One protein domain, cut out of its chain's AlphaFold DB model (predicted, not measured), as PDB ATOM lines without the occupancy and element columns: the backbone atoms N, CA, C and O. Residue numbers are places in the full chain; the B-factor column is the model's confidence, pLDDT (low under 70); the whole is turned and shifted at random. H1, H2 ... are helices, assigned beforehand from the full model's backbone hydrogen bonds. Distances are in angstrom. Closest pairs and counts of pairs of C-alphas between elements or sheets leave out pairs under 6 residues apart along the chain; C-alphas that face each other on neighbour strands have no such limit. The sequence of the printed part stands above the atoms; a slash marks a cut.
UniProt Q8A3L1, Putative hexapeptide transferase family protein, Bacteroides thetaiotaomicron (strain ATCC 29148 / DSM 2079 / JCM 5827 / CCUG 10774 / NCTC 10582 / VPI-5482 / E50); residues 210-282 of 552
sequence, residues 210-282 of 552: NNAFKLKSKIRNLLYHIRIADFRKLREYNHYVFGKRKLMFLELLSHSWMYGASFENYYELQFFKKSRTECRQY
ATOM      1  N   ASN A 210      13.675  13.240 118.037       55.66
ATOM      2  CA  ASN A 210      14.677  14.260 117.691       55.66
ATOM      3  C   ASN A 210      14.848  15.308 118.797       55.66
ATOM      4  O   ASN A 210      15.975  15.675 119.119       55.66
ATOM      5  N   ASN A 211      13.765  15.734 119.451       61.28
ATOM      6  CA  ASN A 211      13.858  16.716 120.534       61.28
ATOM      7  C   ASN A 211      14.539  16.136 121.778       61.28
ATOM      8  O   ASN A 211      15.376  16.804 122.379       61.28
ATOM      9  N   ALA A 212      14.247  14.882 122.136       65.94
ATOM     10  CA  ALA A 212      14.889  14.222 123.272       65.94
ATOM     11  C   ALA A 212      16.387  13.972 123.025       65.94
ATOM     12  O   ALA A 212      17.203  14.176 123.924       65.94
ATOM     13  N   PHE A 213      16.767  13.570 121.806       67.12
ATOM     14  CA  PHE A 213      18.170  13.404 121.424       67.12
ATOM     15  C   PHE A 213      18.924  14.742 121.417       67.12
ATOM     16  O   PHE A 213      19.971  14.853 122.059       67.12
ATOM     17  N   LYS A 214      18.364  15.778 120.773       71.69
ATOM     18  CA  LYS A 214      18.918  17.142 120.778       71.69
ATOM     19  C   LYS A 214      19.094  17.660 122.202       71.69
ATOM     20  O   LYS A 214      20.163  18.155 122.547       71.69
ATOM     21  N   LEU A 215      18.085  17.477 123.056       81.38
ATOM     22  CA  LEU A 215      18.138  17.890 124.456       81.38
ATOM     23  C   LEU A 215      19.257  17.166 125.215       81.38
ATOM     24  O   LEU A 215      20.064  17.819 125.874       81.38
ATOM     25  N   LYS A 216      19.371  15.839 125.072       81.75
ATOM     26  CA  LYS A 216      20.468  15.060 125.674       81.75
ATOM     27  C   LYS A 216      21.839  15.526 125.180       81.75
ATOM     28  O   LYS A 216      22.755  15.651 125.990       81.75
ATOM     29  N   SER A 217      21.986  15.812 123.885       79.50
ATOM     30  CA  SER A 217      23.251  16.297 123.321       79.50
ATOM     31  C   SER A 217      23.618  17.685 123.855       79.50
ATOM     32  O   SER A 217      24.749  17.883 124.299       79.50
ATOM     33  N   LYS A 218      22.654  18.617 123.922       85.81
ATOM     34  CA  LYS A 218      22.853  19.953 124.511       85.81
ATOM     35  C   LYS A 218      23.244  19.881 125.985       85.81
ATOM     36  O   LYS A 218      24.195  20.547 126.385       85.81
ATOM     37  N   ILE A 219      22.577  19.033 126.775       88.94
ATOM     38  CA  ILE A 219      22.922  18.808 128.188       88.94
ATOM     39  C   ILE A 219      24.340  18.244 128.311       88.94
ATOM     40  O   ILE A 219      25.145  18.772 129.075       88.94
ATOM     41  N   ARG A 220      24.677  17.207 127.534       87.38
ATOM     42  CA  ARG A 220      26.019  16.604 127.534       87.38
ATOM     43  C   ARG A 220      27.101  17.637 127.215       87.38
ATOM     44  O   ARG A 220      28.097  17.699 127.927       87.38
ATOM     45  N   ASN A 221      26.903  18.444 126.176       86.50
ATOM     46  CA  ASN A 221      27.872  19.457 125.761       86.50
ATOM     47  C   ASN A 221      28.003  20.580 126.798       86.50
ATOM     48  O   ASN A 221      29.114  21.005 127.101       86.50
ATOM     49  N   LEU A 222      26.891  21.010 127.405       92.00
ATOM     50  CA  LEU A 222      26.904  21.986 128.492       92.00
ATOM     51  C   LEU A 222      27.711  21.479 129.695       92.00
ATOM     52  O   LEU A 222      28.589  22.186 130.186       92.00
ATOM     53  N   LEU A 223      27.447  20.246 130.140       92.31
ATOM     54  CA  LEU A 223      28.187  19.610 131.235       92.31
ATOM     55  C   LEU A 223      29.668  19.441 130.891       92.31
ATOM     56  O   LEU A 223      30.528  19.671 131.740       92.31
ATOM     57  N   TYR A 224      29.972  19.076 129.644       89.56
ATOM     58  CA  TYR A 224      31.342  18.989 129.156       89.56
ATOM     59  C   TYR A 224      32.054  20.343 129.254       89.56
ATOM     60  O   TYR A 224      33.119  20.404 129.860       89.56
ATOM     61  N   HIS A 225      31.450  21.429 128.760       93.31
ATOM     62  CA  HIS A 225      32.028  22.775 128.848       93.31
ATOM     63  C   HIS A 225      32.246  23.232 130.293       93.31
ATOM     64  O   HIS A 225      33.289  23.803 130.584       93.31
ATOM     65  N   ILE A 226      31.317  22.938 131.210       92.44
ATOM     66  CA  ILE A 226      31.500  23.233 132.641       92.44
ATOM     67  C   ILE A 226      32.698  22.462 133.205       92.44
ATOM     68  O   ILE A 226      33.481  23.021 133.968       92.44
ATOM     69  N   ARG A 227      32.848  21.186 132.833       92.50
ATOM     70  CA  ARG A 227      33.912  20.312 133.340       92.50
ATOM     71  C   ARG A 227      35.303  20.728 132.865       92.50
ATOM     72  O   ARG A 227      36.247  20.592 133.634       92.50
ATOM     73  N   ILE A 228      35.441  21.158 131.611       89.31
ATOM     74  CA  ILE A 228      36.750  21.497 131.025       89.31
ATOM     75  C   ILE A 228      37.152  22.962 131.216       89.31
ATOM     76  O   ILE A 228      38.292  23.308 130.919       89.31
ATOM     77  N   ALA A 229      36.227  23.816 131.659       91.44
ATOM     78  CA  ALA A 229      36.440  25.254 131.747       91.44
ATOM     79  C   ALA A 229      37.586  25.622 132.697       91.44
ATOM     80  O   ALA A 229      37.603  25.224 133.867       91.44
ATOM     81  N   ASP A 230      38.488  26.485 132.229       91.50
ATOM     82  CA  ASP A 230      39.489  27.107 133.094       91.50
ATOM     83  C   ASP A 230      38.875  28.321 133.803       91.50
ATOM     84  O   ASP A 230      38.948  29.467 133.353       91.50
ATOM     85  N   PHE A 231      38.244  28.079 134.955       92.62
ATOM     86  CA  PHE A 231      37.574  29.134 135.718       92.62
ATOM     87  C   PHE A 231      38.507  30.245 136.211       92.62
ATOM     88  O   PHE A 231      38.016  31.335 136.516       92.62
ATOM     89  N   ARG A 232      39.822  30.008 136.306       91.94
ATOM     90  CA  ARG A 232      40.782  31.058 136.669       91.94
ATOM     91  C   ARG A 232      40.929  32.026 135.503       91.94
ATOM     92  O   ARG A 232      40.631  33.209 135.661       91.94
ATOM     93  N   LYS A 233      41.247  31.490 134.326       90.62
ATOM     94  CA  LYS A 233      41.355  32.244 133.073       90.62
ATOM     95  C   LYS A 233      40.054  32.971 132.725       90.62
ATOM     96  O   LYS A 233      40.067  34.142 132.360       90.62
ATOM     97  N   LEU A 234      38.903  32.324 132.907       93.56
ATOM     98  CA  LEU A 234      37.604  32.953 132.650       93.56
ATOM     99  C   LEU A 234      37.333  34.144 133.579       93.56
ATOM    100  O   LEU A 234      36.714  35.115 133.148       93.56
ATOM    101  N   ARG A 235      37.768  34.099 134.849       93.00
ATOM    102  CA  ARG A 235      37.620  35.242 135.772       93.00
ATOM    103  C   ARG A 235      38.495  36.413 135.346       93.00
ATOM    104  O   ARG A 235      38.034  37.547 135.424       93.00
ATOM    105  N   GLU A 236      39.709  36.140 134.877       91.69
ATOM    106  CA  GLU A 236      40.598  37.157 134.306       91.69
ATOM    107  C   GLU A 236      39.955  37.805 133.076       91.69
ATOM    108  O   GLU A 236      39.848  39.026 133.011       91.69
ATOM    109  N   TYR A 237      39.411  36.996 132.162       93.88
ATOM    110  CA  TYR A 237      38.689  37.480 130.981       93.88
ATOM    111  C   TYR A 237      37.460  38.315 131.343       93.88
ATOM    112  O   TYR A 237      37.262  39.399 130.803       93.88
ATOM    113  N   ASN A 238      36.649  37.854 132.292       94.69
ATOM    114  CA  ASN A 238      35.462  38.578 132.737       94.69
ATOM    115  C   ASN A 238      35.814  39.903 133.426       94.69
ATOM    116  O   ASN A 238      35.128  40.905 133.222       94.69
ATOM    117  N   HIS A 239      36.886  39.924 134.222       93.12
ATOM    118  CA  HIS A 239      37.366  41.153 134.843       93.12
ATOM    119  C   HIS A 239      37.915  42.125 133.801       93.12
ATOM    120  O   HIS A 239      37.583  43.304 133.859       93.12
ATOM    121  N   TYR A 240      38.666  41.630 132.819       92.19
ATOM    122  CA  TYR A 240      39.182  42.438 131.720       92.19
ATOM    123  C   TYR A 240      38.056  43.076 130.894       92.19
ATOM    124  O   TYR A 240      38.082  44.273 130.633       92.19
ATOM    125  N   VAL A 241      37.046  42.292 130.504       92.69
ATOM    126  CA  VAL A 241      35.973  42.762 129.613       92.69
ATOM    127  C   VAL A 241      34.952  43.639 130.340       92.69
ATOM    128  O   VAL A 241      34.501  44.637 129.787       92.69
ATOM    129  N   PHE A 242      34.559  43.272 131.564       92.81
ATOM    130  CA  PHE A 242      33.420  43.893 132.254       92.81
ATOM    131  C   PHE A 242      33.792  44.614 133.553       92.81
ATOM    132  O   PHE A 242      32.902  45.094 134.254       92.81
ATOM    133  N   GLY A 243      35.065  44.613 133.956       90.94
ATOM    134  CA  GLY A 243      35.509  45.116 135.261       90.94
ATOM    135  C   GLY A 243      35.075  44.244 136.449       90.94
ATOM    136  O   GLY A 243      35.382  44.550 137.600       90.94
ATOM    137  N   LYS A 244      34.386  43.118 136.218       87.25
ATOM    138  CA  LYS A 244      33.759  42.299 137.272       87.25
ATOM    139  C   LYS A 244      34.601  41.075 137.622       87.25
ATOM    140  O   LYS A 244      34.960  40.293 136.751       87.25
ATOM    141  N   ARG A 245      34.830  40.828 138.915       78.69
ATOM    142  CA  ARG A 245      35.479  39.581 139.384       78.69
ATOM    143  C   ARG A 245      34.545  38.364 139.352       78.69
ATOM    144  O   ARG A 245      35.006  37.232 139.227       78.69
ATOM    145  N   LYS A 246      33.232  38.585 139.481       87.38
ATOM    146  CA  LYS A 246      32.218  37.522 139.448       87.38
ATOM    147  C   LYS A 246      31.830  37.204 138.004       87.38
ATOM    148  O   LYS A 246      31.411  38.100 137.274       87.38
ATOM    149  N   LEU A 247      31.934  35.927 137.635       89.38
ATOM    150  CA  LEU A 247      31.546  35.418 136.319       89.38
ATOM    151  C   LEU A 247      30.046  35.585 136.070       89.38
ATOM    152  O   LEU A 247      29.221  35.280 136.937       89.38
ATOM    153  N   MET A 248      29.697  35.974 134.850       91.00
ATOM    154  CA  MET A 248      28.312  36.024 134.378       91.00
ATOM    155  C   MET A 248      27.848  34.636 133.923       91.00
ATOM    156  O   MET A 248      27.622  34.377 132.744       91.00
ATOM    157  N   PHE A 249      27.725  33.713 134.879       91.00
ATOM    158  CA  PHE A 249      27.432  32.301 134.608       91.00
ATOM    159  C   PHE A 249      26.185  32.086 133.748       91.00
ATOM    160  O   PHE A 249      26.216  31.248 132.856       91.00
ATOM    161  N   LEU A 250      25.109  32.848 133.966       92.62
ATOM    162  CA  LEU A 250      23.884  32.708 133.173       92.62
ATOM    163  C   LEU A 250      24.116  33.012 131.687       92.62
ATOM    164  O   LEU A 250      23.586  32.303 130.835       92.62
ATOM    165  N   GLU A 251      24.951  34.001 131.363       92.50
ATOM    166  CA  GLU A 251      25.300  34.306 129.974       92.50
ATOM    167  C   GLU A 251      26.157  33.204 129.354       92.50
ATOM    168  O   GLU A 251      25.875  32.769 128.237       92.50
ATOM    169  N   LEU A 252      27.160  32.712 130.089       95.31
ATOM    170  CA  LEU A 252      28.031  31.622 129.638       95.31
ATOM    171  C   LEU A 252      27.237  30.334 129.380       95.31
ATOM    172  O   LEU A 252      27.397  29.695 128.339       95.31
ATOM    173  N   LEU A 253      26.337  29.977 130.302       94.81
ATOM    174  CA  LEU A 253      25.441  28.829 130.163       94.81
ATOM    175  C   LEU A 253      24.491  29.015 128.975       94.81
ATOM    176  O   LEU A 253      24.333  28.091 128.181       94.81
ATOM    177  N   SER A 254      23.912  30.209 128.814       93.81
ATOM    178  CA  SER A 254      23.026  30.539 127.693       93.81
ATOM    179  C   SER A 254      23.731  30.393 126.340       93.81
ATOM    180  O   SER A 254      23.213  29.726 125.448       93.81
ATOM    181  N   HIS A 255      24.953  30.914 126.188       93.88
ATOM    182  CA  HIS A 255      25.702  30.811 124.929       93.88
ATOM    183  C   HIS A 255      26.177  29.385 124.639       93.88
ATOM    184  O   HIS A 255      26.128  28.937 123.490       93.88
ATOM    185  N   SER A 256      26.579  28.643 125.671       93.94
ATOM    186  CA  SER A 256      26.876  27.215 125.551       93.94
ATOM    187  C   SER A 256      25.647  26.422 125.095       93.94
ATOM    188  O   SER A 256      25.732  25.596 124.185       93.94
ATOM    189  N   TRP A 257      24.473  26.732 125.649       91.12
ATOM    190  CA  TRP A 257      23.212  26.087 125.293       91.12
ATOM    191  C   TRP A 257      22.719  26.437 123.883       91.12
ATOM    192  O   TRP A 257      22.298  25.559 123.127       91.12
ATOM    193  N   MET A 258      22.749  27.723 123.530       89.62
ATOM    194  CA  MET A 258      22.211  28.229 122.268       89.62
ATOM    195  C   MET A 258      23.127  27.936 121.082       89.62
ATOM    196  O   MET A 258      22.625  27.596 120.013       89.62
ATOM    197  N   TYR A 259      24.444  28.061 121.265       90.00
ATOM    198  CA  TYR A 259      25.414  28.046 120.167       90.00
ATOM    199  C   TYR A 259      26.452  26.927 120.278       90.00
ATOM    200  O   TYR A 259      27.289  26.795 119.391       90.00
ATOM    201  N   GLY A 260      26.464  26.141 121.360       90.56
ATOM    202  CA  GLY A 260      27.495  25.117 121.567       90.56
ATOM    203  C   GLY A 260      28.894  25.694 121.813       90.56
ATOM    204  O   GLY A 260      29.900  25.018 121.584       90.56
ATOM    205  N   ALA A 261      28.970  26.954 122.248       92.81
ATOM    206  CA  ALA A 261      30.214  27.635 122.584       92.81
ATOM    207  C   ALA A 261      30.768  27.149 123.926       92.81
ATOM    208  O   ALA A 261      30.033  27.080 124.913       92.81
ATOM    209  N   SER A 262      32.071  26.857 123.982       93.94
ATOM    210  CA  SER A 262      32.739  26.754 125.281       93.94
ATOM    211  C   SER A 262      32.746  28.122 125.968       93.94
ATOM    212  O   SER A 262      32.527  29.161 125.332       93.94
ATOM    213  N   PHE A 263      33.011  28.149 127.270       95.31
ATOM    214  CA  PHE A 263      33.062  29.412 128.003       95.31
ATOM    215  C   PHE A 263      34.212  30.301 127.521       95.31
ATOM    216  O   PHE A 263      34.065  31.516 127.479       95.31
ATOM    217  N   GLU A 264      35.318  29.715 127.071       92.62
ATOM    218  CA  GLU A 264      36.423  30.431 126.442       92.62
ATOM    219  C   GLU A 264      36.004  31.009 125.088       92.62
ATOM    220  O   GLU A 264      36.290  32.173 124.825       92.62
ATOM    221  N   ASN A 265      35.263  30.256 124.256       92.94
ATOM    222  CA  ASN A 265      34.771  30.763 122.970       92.94
ATOM    223  C   ASN A 265      33.917  32.024 123.132       92.94
ATOM    224  O   ASN A 265      34.027  32.912 122.294       92.94
ATOM    225  N   TYR A 266      33.110  32.124 124.196       94.88
ATOM    226  CA  TYR A 266      32.311  33.326 124.469       94.88
ATOM    227  C   TYR A 266      33.174  34.593 124.514       94.88
ATOM    228  O   TYR A 266      32.836  35.600 123.889       94.88
ATOM    229  N   TYR A 267      34.306  34.533 125.219       93.94
ATOM    230  CA  TYR A 267      35.203  35.675 125.346       93.94
ATOM    231  C   TYR A 267      36.140  35.823 124.146       93.94
ATOM    232  O   TYR A 267      36.308  36.929 123.641       93.94
ATOM    233  N   GLU A 268      36.735  34.722 123.682       92.00
ATOM    234  CA  GLU A 268      37.703  34.716 122.582       92.00
ATOM    235  C   GLU A 268      37.068  35.220 121.282       92.00
ATOM    236  O   GLU A 268      37.627  36.105 120.647       92.00
ATOM    237  N   LEU A 269      35.876  34.727 120.920       93.12
ATOM    238  CA  LEU A 269      35.127  35.166 119.731       93.12
ATOM    239  C   LEU A 269      34.345  36.473 119.957       93.12
ATOM    240  O   LEU A 269      33.589  36.898 119.082       93.12
ATOM    241  N   GLN A 270      34.503  37.099 121.128       93.44
ATOM    242  CA  GLN A 270      33.832  38.339 121.522       93.44
ATOM    243  C   GLN A 270      32.304  38.297 121.336       93.44
ATOM    244  O   GLN A 270      31.699  39.259 120.863       93.44
ATOM    245  N   PHE A 271      31.655  37.191 121.717       94.44
ATOM    246  CA  PHE A 271      30.200  37.022 121.563       94.44
ATOM    247  C   PHE A 271      29.394  38.071 122.336       94.44
ATOM    248  O   PHE A 271      28.310  38.448 121.910       94.44
ATOM    249  N   PHE A 272      29.963  38.625 123.406       92.75
ATOM    250  CA  PHE A 272      29.391  39.749 124.148       92.75
ATOM    251  C   PHE A 272      29.275  41.059 123.344       92.75
ATOM    252  O   PHE A 272      28.597  41.979 123.789       92.75
ATOM    253  N   LYS A 273      29.927  41.167 122.176       92.94
ATOM    254  CA  LYS A 273      29.796  42.305 121.245       92.94
ATOM    255  C   LYS A 273      28.910  41.998 120.035       92.94
ATOM    256  O   LYS A 273      28.742  42.867 119.187       92.94
ATOM    257  N   LYS A 274      28.404  40.768 119.909       93.69
ATOM    258  CA  LYS A 274      27.767  40.261 118.688       93.69
ATOM    259  C   LYS A 274      26.280  40.017 118.893       93.69
ATOM    260  O   LYS A 274      25.825  39.600 119.957       93.69
ATOM    261  N   SER A 275      25.513  40.245 117.838       93.62
ATOM    262  CA  SER A 275      24.106  39.871 117.772       93.62
ATOM    263  C   SER A 275      23.929  38.348 117.723       93.62
ATOM    264  O   SER A 275      24.842  37.582 117.402       93.62
ATOM    265  N   ARG A 276      22.708  37.874 117.996       90.12
ATOM    266  CA  ARG A 276      22.387  36.436 117.932       90.12
ATOM    267  C   ARG A 276      22.594  35.844 116.535       90.12
ATOM    268  O   ARG A 276      22.932  34.669 116.419       90.12
ATOM    269  N   THR A 277      22.350  36.628 115.486       89.81
ATOM    270  CA  THR A 277      22.533  36.219 114.087       89.81
ATOM    271  C   THR A 277      24.011  36.070 113.755       89.81
ATOM    272  O   THR A 277      24.390  35.042 113.204       89.81
ATOM    273  N   GLU A 278      24.853  37.016 114.177       92.00
ATOM    274  CA  GLU A 278      26.309  36.913 114.028       92.00
ATOM    275  C   GLU A 278      26.868  35.712 114.794       92.00
ATOM    276  O   GLU A 278      27.592  34.904 114.222       92.00
ATOM    277  N   CYS A 279      26.481  35.518 116.063       92.06
ATOM    278  CA  CYS A 279      26.941  34.376 116.865       92.06
ATOM    279  C   CYS A 279      26.650  33.022 116.194       92.06
ATOM    280  O   CYS A 279      27.457  32.100 116.293       92.06
ATOM    281  N   ARG A 280      25.528  32.896 115.469       90.50
ATOM    282  CA  ARG A 280      25.159  31.664 114.749       90.50
ATOM    283  C   ARG A 280      26.028  31.360 113.537       90.50
ATOM    284  O   ARG A 280      26.006  30.213 113.095       90.50
ATOM    285  N   GLN A 281      26.757  32.339 113.007       91.12
ATOM    286  CA  GLN A 281      27.666  32.142 111.877       91.12
ATOM    287  C   GLN A 281      28.994  31.512 112.307       91.12
ATOM    288  O   GLN A 281      29.716  30.981 111.467       91.12
ATOM    289  N   TYR A 282      29.326  31.541 113.600       92.88
ATOM    290  CA  TYR A 282      30.570  30.969 114.099       92.88
ATOM    291  C   TYR A 282      30.449  29.466 114.310       92.88
ATOM    292  O   TYR A 282      29.483  28.948 114.872       92.88
TER     293      TYR A 282
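What this domain is: This is residues 210 to 282 of the 552 residues of the protein "Putative hexapeptide transferase family protein" of Bacteroides thetaiotaomicron (strain ATCC 29148 / DSM 2079 / JCM 5827 / CCUG 10774 / NCTC 10582 / VPI-5482 / E50) (UniProt Q8A3L1). A long helix, H1, crosses H3 with its residues 218 to 225, and H3 and the short H4 lie nearest the middle. H2 packs on H4 with residues 234 to 238, and the short H5 lies near the last residue of H3, away from H1 and H2. The printed part has 73 residues, with five named helices in the order H1 to H5, no named strand, and the class all helix. It is compact, with a radius of gyration of the C-alphas of 12.6 A, and only just elongated, spanning 41 by 27 by 16 A.

How they stand to each other: H1, residues 210 to 228, touches H3, residues 249 to 259, with residues 218 to 225 alone; the closest C-alphas, of Leu 222 and Ser 256, are 6.0 A apart. They run opposite ways at a steep tilt of 46 degrees. H3 touches H4, residues 263 to 268, about perpendicular at 84 degrees, with the closest C-alphas, of Leu 252 and Phe 263, 5.7 A apart. H2, residues 231 to 242, touches H4 with residues 234 to 238 alone, the same way at a steep tilt of 44 degrees; the closest C-alphas, of Leu 234 and Glu 264, are 6.8 A apart. H5, residues 276 to 281, is close to H3 but not clearly touching, with the C-alphas of Tyr 259 and Arg 280 closest at 6.5 A. The helix packing is mostly crossed, none of these three touching pairs being at a shallow tilt. Every O i to N i+4 pair is within hydrogen-bond range in H1, H2 and H3, against 1 of 2 in both H4 and H5.

Where its parts are: H1 begins at C-alpha 210 (14.677, 14.260, 117.691) and is 26.8 A long. H2 is 15.7 A and H3 15.2 A long. H5 ends at C-alpha 281 (27.666, 32.142, 111.877).

The domain as a whole: The C-alphas farthest apart, of Asn 210 and Gly 243, are 41.2 A apart. The printed part has no cut and no long link. Residues 210 to 213 have pLDDT under 70.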